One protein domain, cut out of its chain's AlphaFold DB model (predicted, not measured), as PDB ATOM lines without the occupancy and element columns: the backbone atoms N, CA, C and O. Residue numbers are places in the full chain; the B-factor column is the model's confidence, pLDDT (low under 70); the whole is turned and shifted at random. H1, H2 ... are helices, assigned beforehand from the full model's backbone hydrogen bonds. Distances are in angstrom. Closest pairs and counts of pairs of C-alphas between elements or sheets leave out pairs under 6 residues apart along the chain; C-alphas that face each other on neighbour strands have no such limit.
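Overview. This is residues 145 to 159 and 169 to 219 of the 318 residues of an uncharacterized protein of Haemonchus placei (UniProt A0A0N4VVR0). Three helices make a short up-and-down bundle: H2 and H3 form a helical hairpin that spreads like a V from the tight link between them, and H1 lies over the opening of the V, touching both. The bundle is splayed rather than closely parallel, and H2 and H3 meet only near their linked ends; a loop, residues 169 to 182, curls beside the first half of H2, and residues 196 to 201 stick out at the hairpin's turn. The printed part has 66 residues with three named helices, in the order H1, H2, H3, and no named strand; its class is all helix. It is compact, with a radius of gyration of the C-alphas of 11.9 A, and spans 30 by 29 by 16 A.

Arrangement. Begin with H1, residues 145 to 158, and look across to H2, residues 183 to 197: they touch, the closest C-alphas being those of Ser 153 and His 183, 5.8 A apart. These two run opposite ways at a shallow tilt of 20 degrees. With its residues 146 to 151 alone, H1 touches H3, residues 203 to 214; the closest C-alphas, those of Cys 147 and Ile 208, are 5.6 A apart. H1 and H3 run the same way at a shallow tilt of 34.8 degrees, only just short of steep. Next find Leu 191 and Pro 204, whose C-alphas, 6.7 A apart, are the closest of H2 and H3. This hairpin touches through residues 191 to 195 of H2 and 204 to 205 of H3 alone. Its helices run opposite ways at a shallow tilt of 33 degrees, only just short of steep. In H1 and H3 every O i to N i+4 pair is within hydrogen-bond range; in H2, 10 of 11 are.

Along the chain. Find C-alpha 145 at (-38.397, -23.090, 22.405); from there H1 runs 19.9 A to C-alpha 158. After the cut, pass residues 169 to 182 and reach C-alpha 183 at (-41.951, -20.441, 36.182), where H2, the longest helix with 15 residues, sets out on its 22.1 A. H3 runs 15.7 A from C-alpha 203 to C-alpha 214 at (-24.500, -26.503, 29.334).

Size, cuts and confidence. The two C-alphas farthest apart, those of Asn 159 and Asn 200, are 35.1 A apart. Residues 160 to 168 are not printed, and C-alphas 159 and 169 stand 18.2 A apart across this cut, which falls in the link from H1 to H2. The link from H2 to H3 is tight, with 5 residues. Look in the B-factor column for the model's confidence: the mean pLDDT of the printed part is 90.4, and residues 177 to 181 are under 70.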
ATOM      1  N   LEU A 145     -37.406 -23.599  21.461       98.06
ATOM      2  CA  LEU A 145     -38.397 -23.090  22.405       98.06
ATOM      3  C   LEU A 145     -38.168 -23.625  23.826       98.06
ATOM      4  O   LEU A 145     -38.137 -22.848  24.782       98.06
ATOM      5  N   LEU A 146     -37.999 -24.943  23.973       98.19
ATOM      6  CA  LEU A 146     -37.785 -25.577  25.277       98.19
ATOM      7  C   LEU A 146     -36.448 -25.179  25.906       98.19
ATOM      8  O   LEU A 146     -36.391 -24.961  27.118       98.19
ATOM      9  N   CYS A 147     -35.394 -25.033  25.103       97.88
ATOM     10  CA  CYS A 147     -34.125 -24.469  25.554       97.88
ATOM     11  C   CYS A 147     -34.326 -23.047  26.088       97.88
ATOM     12  O   CYS A 147     -33.927 -22.756  27.214       97.88
ATOM     13  N   ALA A 148     -34.989 -22.176  25.322       98.19
ATOM     14  CA  ALA A 148     -35.175 -20.776  25.689       98.19
ATOM     15  C   ALA A 148     -35.977 -20.602  26.988       98.19
ATOM     16  O   ALA A 148     -35.504 -19.943  27.913       98.19
ATOM     17  N   VAL A 149     -37.139 -21.253  27.116       97.69
ATOM     18  CA  VAL A 149     -37.944 -21.160  28.349       97.69
ATOM     19  C   VAL A 149     -37.213 -21.759  29.555       97.69
ATOM     20  O   VAL A 149     -37.314 -21.233  30.660       97.69
ATOM     21  N   THR A 150     -36.415 -22.815  29.355       97.94
ATOM     22  CA  THR A 150     -35.578 -23.383  30.424       97.94
ATOM     23  C   THR A 150     -34.499 -22.393  30.859       97.94
ATOM     24  O   THR A 150     -34.294 -22.217  32.057       97.94
ATOM     25  N   LEU A 151     -33.838 -21.706  29.923       97.12
ATOM     26  CA  LEU A 151     -32.847 -20.669  30.239       97.12
ATOM     27  C   LEU A 151     -33.455 -19.489  30.990       97.12
ATOM     28  O   LEU A 151     -32.860 -19.000  31.951       97.12
ATOM     29  N   ASP A 152     -34.632 -19.035  30.575       97.19
ATOM     30  CA  ASP A 152     -35.333 -17.949  31.252       97.19
ATOM     31  C   ASP A 152     -35.770 -18.356  32.666       97.19
ATOM     32  O   ASP A 152     -35.607 -17.574  33.604       97.19
ATOM     33  N   SER A 153     -36.223 -19.599  32.857       95.56
ATOM     34  CA  SER A 153     -36.499 -20.173  34.181       95.56
ATOM     35  C   SER A 153     -35.246 -20.258  35.060       95.56
ATOM     36  O   SER A 153     -35.251 -19.780  36.191       95.56
ATOM     37  N   LEU A 154     -34.131 -20.765  34.526       95.38
ATOM     38  CA  LEU A 154     -32.846 -20.789  35.234       95.38
ATOM     39  C   LEU A 154     -32.362 -19.384  35.611       95.38
ATOM     40  O   LEU A 154     -31.772 -19.189  36.672       95.38
ATOM     41  N   SER A 155     -32.619 -18.397  34.753       94.88
ATOM     42  CA  SER A 155     -32.259 -17.001  35.006       94.88
ATOM     43  C   SER A 155     -33.058 -16.407  36.168       94.88
ATOM     44  O   SER A 155     -32.488 -15.648  36.954       94.88
ATOM     45  N   ILE A 156     -34.338 -16.779  36.313       94.19
ATOM     46  CA  ILE A 156     -35.164 -16.415  37.474       94.19
ATOM     47  C   ILE A 156     -34.596 -17.045  38.749       94.19
ATOM     48  O   ILE A 156     -34.448 -16.347  39.745       94.19
ATOM     49  N   ASP A 157     -34.230 -18.327  38.728       92.19
ATOM     50  CA  ASP A 157     -33.656 -18.992  39.907       92.19
ATOM     51  C   ASP A 157     -32.289 -18.410  40.305       92.19
ATOM     52  O   ASP A 157     -31.976 -18.289  41.492       92.19
ATOM     53  N   ALA A 158     -31.466 -18.033  39.323       91.69
ATOM     54  CA  ALA A 158     -30.156 -17.437  39.561       91.69
ATOM     55  C   ALA A 158     -30.252 -16.010  40.118       91.69
ATOM     56  O   ALA A 158     -29.450 -15.633  40.973       91.69
ATOM     57  N   ASN A 159     -31.220 -15.222  39.640       92.00
ATOM     58  CA  ASN A 159     -31.461 -13.851  40.083       92.00
ATOM     59  C   ASN A 159     -32.967 -13.627  40.305       92.00
ATOM     60  O   ASN A 159     -33.628 -13.057  39.431       92.00
ATOM     61  N   GLN A 169     -46.986 -15.531  33.757       90.62
ATOM     62  CA  GLN A 169     -48.452 -15.503  33.780       90.62
ATOM     63  C   GLN A 169     -49.058 -15.604  32.374       90.62
ATOM     64  O   GLN A 169     -50.089 -16.250  32.198       90.62
ATOM     65  N   ALA A 170     -48.402 -15.016  31.371       91.50
ATOM     66  CA  ALA A 170     -48.859 -15.061  29.983       91.50
ATOM     67  C   ALA A 170     -48.788 -16.469  29.358       91.50
ATOM     68  O   ALA A 170     -49.539 -16.753  28.428       91.50
ATOM     69  N   ASN A 171     -47.923 -17.351  29.874       93.56
ATOM     70  CA  ASN A 171     -47.666 -18.684  29.318       93.56
ATOM     71  C   ASN A 171     -48.227 -19.829  30.184       93.56
ATOM     72  O   ASN A 171     -47.588 -20.862  30.369       93.56
ATOM     73  N   GLN A 172     -49.405 -19.636  30.784       91.00
ATOM     74  CA  GLN A 172     -50.021 -20.628  31.679       91.00
ATOM     75  C   GLN A 172     -50.980 -21.596  30.973       91.00
ATOM     76  O   GLN A 172     -51.585 -22.438  31.635       91.00
ATOM     77  N   ARG A 173     -51.139 -21.526  29.641       91.38
ATOM     78  CA  ARG A 173     -52.166 -22.302  28.917       91.38
ATOM     79  C   ARG A 173     -51.977 -23.813  29.051       91.38
ATOM     80  O   ARG A 173     -52.936 -24.569  28.917       91.38
ATOM     81  N   ARG A 174     -50.733 -24.249  29.258       89.88
ATOM     82  CA  ARG A 174     -50.328 -25.662  29.347       89.88
ATOM     83  C   ARG A 174     -49.810 -26.058  30.722       89.88
ATOM     84  O   ARG A 174     -49.519 -27.230  30.935       89.88
ATOM     85  N   SER A 175     -49.691 -25.103  31.635       83.88
ATOM     86  CA  SER A 175     -49.201 -25.348  32.984       83.88
ATOM     87  C   SER A 175     -50.191 -26.184  33.790       83.88
ATOM     88  O   SER A 175     -51.409 -26.018  33.687       83.88
ATOM     89  N   GLU A 176     -49.672 -27.071  34.635       70.56
ATOM     90  CA  GLU A 176     -50.492 -27.773  35.623       70.56
ATOM     91  C   GLU A 176     -51.039 -26.794  36.673       70.56
ATOM     92  O   GLU A 176     -50.397 -25.800  37.010       70.56
ATOM     93  N   LYS A 177     -52.235 -27.083  37.208       60.09
ATOM     94  CA  LYS A 177     -53.007 -26.204  38.112       60.09
ATOM     95  C   LYS A 177     -52.386 -25.994  39.506       60.09
ATOM     96  O   LYS A 177     -53.049 -25.479  40.406       60.09
ATOM     97  N   THR A 178     -51.133 -26.374  39.719       50.94
ATOM     98  CA  THR A 178     -50.477 -26.333  41.028       50.94
ATOM     99  C   THR A 178     -49.752 -25.001  41.218       50.94
ATOM    100  O   THR A 178     -48.568 -24.864  40.925       50.94
ATOM    101  N   GLY A 179     -50.490 -24.011  41.729       53.88
ATOM    102  CA  GLY A 179     -49.968 -22.708  42.151       53.88
ATOM    103  C   GLY A 179     -49.744 -21.735  40.991       53.88
ATOM    104  O   GLY A 179     -48.941 -21.969  40.094       53.88
ATOM    105  N   SER A 180     -50.429 -20.595  41.035       49.03
ATOM    106  CA  SER A 180     -50.546 -19.584  39.970       49.03
ATOM    107  C   SER A 180     -49.255 -18.832  39.587       49.03
ATOM    108  O   SER A 180     -49.332 -17.775  38.963       49.03
ATOM    109  N   SER A 181     -48.063 -19.306  39.968       58.12
ATOM    110  CA  SER A 181     -46.865 -18.459  39.946       58.12
ATOM    111  C   SER A 181     -45.523 -19.212  39.983       58.12
ATOM    112  O   SER A 181     -44.555 -18.699  40.545       58.12
ATOM    113  N   ASN A 182     -45.423 -20.420  39.415       82.50
ATOM    114  CA  ASN A 182     -44.133 -21.114  39.286       82.50
ATOM    115  C   ASN A 182     -43.654 -21.104  37.827       82.50
ATOM    116  O   ASN A 182     -44.286 -21.699  36.966       82.50
ATOM    117  N   HIS A 183     -42.518 -20.473  37.536       90.50
ATOM    118  CA  HIS A 183     -41.951 -20.441  36.182       90.50
ATOM    119  C   HIS A 183     -41.583 -21.845  35.651       90.50
ATOM    120  O   HIS A 183     -41.638 -22.088  34.445       90.50
ATOM    121  N   TRP A 184     -41.326 -22.819  36.533       92.62
ATOM    122  CA  TRP A 184     -41.139 -24.220  36.146       92.62
ATOM    123  C   TRP A 184     -42.435 -24.930  35.738       92.62
ATOM    124  O   TRP A 184     -42.361 -25.945  35.044       92.62
ATOM    125  N   SER A 185     -43.619 -24.428  36.122       91.56
ATOM    126  CA  SER A 185     -44.887 -25.004  35.643       91.56
ATOM    127  C   SER A 185     -45.049 -24.812  34.135       91.56
ATOM    128  O   SER A 185     -45.547 -25.719  33.475       91.56
ATOM    129  N   VAL A 186     -44.537 -23.703  33.589       94.06
ATOM    130  CA  VAL A 186     -44.539 -23.422  32.147       94.06
ATOM    131  C   VAL A 186     -43.655 -24.420  31.404       94.06
ATOM    132  O   VAL A 186     -44.103 -25.050  30.450       94.06
ATOM    133  N   VAL A 187     -42.417 -24.627  31.872       95.50
ATOM    134  CA  VAL A 187     -41.477 -25.589  31.264       95.50
ATOM    135  C   VAL A 187     -42.072 -26.998  31.268       95.50
ATOM    136  O   VAL A 187     -42.106 -27.657  30.230       95.50
ATOM    137  N   ARG A 188     -42.587 -27.446  32.421       93.62
ATOM    138  CA  ARG A 188     -43.206 -28.773  32.558       93.62
ATOM    139  C   ARG A 188     -44.473 -28.909  31.721       93.62
ATOM    140  O   ARG A 188     -44.664 -29.940  31.091       93.62
ATOM    141  N   GLY A 189     -45.297 -27.867  31.655       93.75
ATOM    142  CA  GLY A 189     -46.502 -27.845  30.830       93.75
ATOM    143  C   GLY A 189     -46.203 -27.955  29.335       93.75
ATOM    144  O   GLY A 189     -46.838 -28.736  28.626       93.75
ATOM    145  N   LEU A 190     -45.198 -27.219  28.851       96.00
ATOM    146  CA  LEU A 190     -44.748 -27.289  27.459       96.00
ATOM    147  C   LEU A 190     -44.115 -28.644  27.131       96.00
ATOM    148  O   LEU A 190     -44.413 -29.207  26.078       96.00
ATOM    149  N   LEU A 191     -43.295 -29.194  28.033       95.38
ATOM    150  CA  LEU A 191     -42.738 -30.539  27.883       95.38
ATOM    151  C   LEU A 191     -43.853 -31.589  27.820       95.38
ATOM    152  O   LEU A 191     -43.916 -32.344  26.857       95.38
ATOM    153  N   ALA A 192     -44.780 -31.585  28.779       93.56
ATOM    154  CA  ALA A 192     -45.901 -32.519  28.810       93.56
ATOM    155  C   ALA A 192     -46.779 -32.406  27.551       93.56
ATOM    156  O   ALA A 192     -47.264 -33.408  27.026       93.56
ATOM    157  N   ALA A 193     -46.975 -31.193  27.025       94.81
ATOM    158  CA  ALA A 193     -47.670 -30.991  25.759       94.81
ATOM    159  C   ALA A 193     -46.884 -31.567  24.568       94.81
ATOM    160  O   ALA A 193     -47.482 -32.232  23.722       94.81
ATOM    161  N   ALA A 194     -45.565 -31.351  24.506       95.06
ATOM    162  CA  ALA A 194     -44.707 -31.916  23.463       95.06
ATOM    163  C   ALA A 194     -44.725 -33.448  23.503       95.06
ATOM    164  O   ALA A 194     -44.882 -34.092  22.472       95.06
ATOM    165  N   GLU A 195     -44.653 -34.036  24.691       92.75
ATOM    166  CA  GLU A 195     -44.679 -35.483  24.881       92.75
ATOM    167  C   GLU A 195     -46.016 -36.124  24.505       92.75
ATOM    168  O   GLU A 195     -46.045 -37.266  24.051       92.75
ATOM    169  N   ARG A 196     -47.136 -35.410  24.664       93.50
ATOM    170  CA  ARG A 196     -48.447 -35.886  24.192       93.50
ATOM    171  C   ARG A 196     -48.544 -35.893  22.669       93.50
ATOM    172  O   ARG A 196     -49.219 -36.753  22.114       93.50
ATOM    173  N   LEU A 197     -47.901 -34.933  22.006       93.06
ATOM    174  CA  LEU A 197     -47.901 -34.817  20.545       93.06
ATOM    175  C   LEU A 197     -46.891 -35.768  19.894       93.06
ATOM    176  O   LEU A 197     -47.184 -36.361  18.859       93.06
ATOM    177  N   TRP A 198     -45.728 -35.943  20.523       92.81
ATOM    178  CA  TRP A 198     -44.611 -36.734  20.012       92.81
ATOM    179  C   TRP A 198     -44.094 -37.717  21.080       92.81
ATOM    180  O   TRP A 198     -42.977 -37.571  21.575       92.81
ATOM    181  N   PRO A 199     -44.873 -38.756  21.443       90.56
ATOM    182  CA  PRO A 199     -44.570 -39.625  22.588       90.56
ATOM    183  C   PRO A 199     -43.276 -40.435  22.454       90.56
ATOM    184  O   PRO A 199     -42.668 -40.785  23.463       90.56
ATOM    185  N   ASN A 200     -42.845 -40.706  21.220       89.50
ATOM    186  CA  ASN A 200     -41.629 -41.463  20.922       89.50
ATOM    187  C   ASN A 200     -40.409 -40.563  20.663       89.50
ATOM    188  O   ASN A 200     -39.341 -41.064  20.314       89.50
ATOM    189  N   ASP A 201     -40.558 -39.243  20.778       91.00
ATOM    190  CA  ASP A 201     -39.481 -38.294  20.535       91.00
ATOM    191  C   ASP A 201     -38.856 -37.836  21.857       91.00
ATOM    192  O   ASP A 201     -39.468 -37.099  22.626       91.00
ATOM    193  N   SER A 202     -37.611 -38.244  22.116       91.81
ATOM    194  CA  SER A 202     -36.862 -37.811  23.303       91.81
ATOM    195  C   SER A 202     -36.106 -36.491  23.109       91.81
ATOM    196  O   SER A 202     -35.468 -36.006  24.048       91.81
ATOM    197  N   ARG A 203     -36.154 -35.871  21.916       93.88
ATOM    198  CA  ARG A 203     -35.476 -34.589  21.641       93.88
ATOM    199  C   ARG A 203     -35.968 -33.440  22.536       93.88
ATOM    200  O   ARG A 203     -35.093 -32.738  23.046       93.88
ATOM    201  N   PRO A 204     -37.280 -33.257  22.801       95.19
ATOM    202  CA  PRO A 204     -37.777 -32.236  23.728       95.19
ATOM    203  C   PRO A 204     -37.177 -32.361  25.134       95.19
ATOM    204  O   PRO A 204     -36.644 -31.396  25.682       95.19
ATOM    205  N   LEU A 205     -37.181 -33.579  25.680       94.38
ATOM    206  CA  LEU A 205     -36.606 -33.883  26.989       94.38
ATOM    207  C   LEU A 205     -35.098 -33.584  27.004       94.38
ATOM    208  O   LEU A 205     -34.587 -32.914  27.905       94.38
ATOM    209  N   ARG A 206     -34.393 -33.988  25.938       95.06
ATOM    210  CA  ARG A 206     -32.957 -33.734  25.747       95.06
ATOM    211  C   ARG A 206     -32.617 -32.258  25.647       95.06
ATOM    212  O   ARG A 206     -31.589 -31.863  26.189       95.06
ATOM    213  N   ALA A 207     -33.446 -31.450  24.996       96.31
ATOM    214  CA  ALA A 207     -33.247 -30.008  24.884       96.31
ATOM    215  C   ALA A 207     -33.187 -29.343  26.272       96.31
ATOM    216  O   ALA A 207     -32.231 -28.629  26.588       96.31
ATOM    217  N   ILE A 208     -34.137 -29.678  27.149       97.12
ATOM    218  CA  ILE A 208     -34.173 -29.181  28.532       97.12
ATOM    219  C   ILE A 208     -32.925 -29.641  29.293       97.12
ATOM    220  O   ILE A 208     -32.211 -28.828  29.873       97.12
ATOM    221  N   THR A 209     -32.594 -30.934  29.247       96.56
ATOM    222  CA  THR A 209     -31.426 -31.489  29.957       96.56
ATOM    223  C   THR A 209     -30.115 -30.851  29.526       96.56
ATOM    224  O   THR A 209     -29.301 -30.470  30.365       96.56
ATOM    225  N   ARG A 210     -29.913 -30.710  28.214       96.00
ATOM    226  CA  ARG A 210     -28.727 -30.068  27.646       96.00
ATOM    227  C   ARG A 210     -28.595 -28.633  28.115       96.00
ATOM    228  O   ARG A 210     -27.481 -28.182  28.345       96.00
ATOM    229  N   THR A 211     -29.713 -27.944  28.312       97.19
ATOM    230  CA  THR A 211     -29.724 -26.574  28.825       97.19
ATOM    231  C   THR A 211     -29.155 -26.498  30.245       97.19
ATOM    232  O   THR A 211     -28.266 -25.680  30.490       97.19
ATOM    233  N   PHE A 212     -29.583 -27.387  31.151       96.62
ATOM    234  CA  PHE A 212     -29.012 -27.500  32.503       96.62
ATOM    235  C   PHE A 212     -27.512 -27.805  32.461       96.62
ATOM    236  O   PHE A 212     -26.700 -27.083  33.044       96.62
ATOM    237  N   LEU A 213     -27.142 -28.848  31.715       95.94
ATOM    238  CA  LEU A 213     -25.767 -29.330  31.644       95.94
ATOM    239  C   LEU A 213     -24.820 -28.304  31.003       95.94
ATOM    240  O   LEU A 213     -23.703 -28.123  31.486       95.94
ATOM    241  N   ALA A 214     -25.268 -27.573  29.976       95.62
ATOM    242  CA  ALA A 214     -24.500 -26.503  29.334       95.62
ATOM    243  C   ALA A 214     -24.157 -25.353  30.293       95.62
ATOM    244  O   ALA A 214     -23.137 -24.690  30.115       95.62
ATOM    245  N   HIS A 215     -24.985 -25.135  31.316       94.00
ATOM    246  CA  HIS A 215     -24.772 -24.111  32.340       94.00
ATOM    247  C   HIS A 215     -24.071 -24.660  33.590       94.00
ATOM    248  O   HIS A 215     -23.917 -23.937  34.572       94.00
ATOM    249  N   GLY A 216     -23.638 -25.925  33.572       91.94
ATOM    250  CA  GLY A 216     -23.014 -26.579  34.723       91.94
ATOM    251  C   GLY A 216     -23.969 -26.769  35.905       91.94
ATOM    252  O   GLY A 216     -23.517 -26.909  37.042       91.94
ATOM    253  N   ILE A 217     -25.281 -26.751  35.654       92.62
ATOM    254  CA  ILE A 217     -26.309 -26.914  36.679       92.62
ATOM    255  C   ILE A 217     -26.696 -28.398  36.740       92.62
ATOM    256  O   ILE A 217     -26.948 -29.002  35.693       92.62
ATOM    257  N   PRO A 218     -26.749 -29.010  37.939       90.50
ATOM    258  CA  PRO A 218     -27.202 -30.388  38.086       90.50
ATOM    259  C   PRO A 218     -28.609 -30.583  37.522       90.50
ATOM    260  O   PRO A 218     -29.494 -29.753  37.741       90.50
ATOM    261  N   VAL A 219     -28.824 -31.701  36.832       92.62
ATOM    262  CA  VAL A 219     -30.150 -32.043  36.307       92.62
ATOM    263  C   VAL A 219     -31.093 -32.347  37.482       92.62
ATOM    264  O   VAL A 219     -30.707 -33.109  38.374       92.62
TER     265      VAL A 219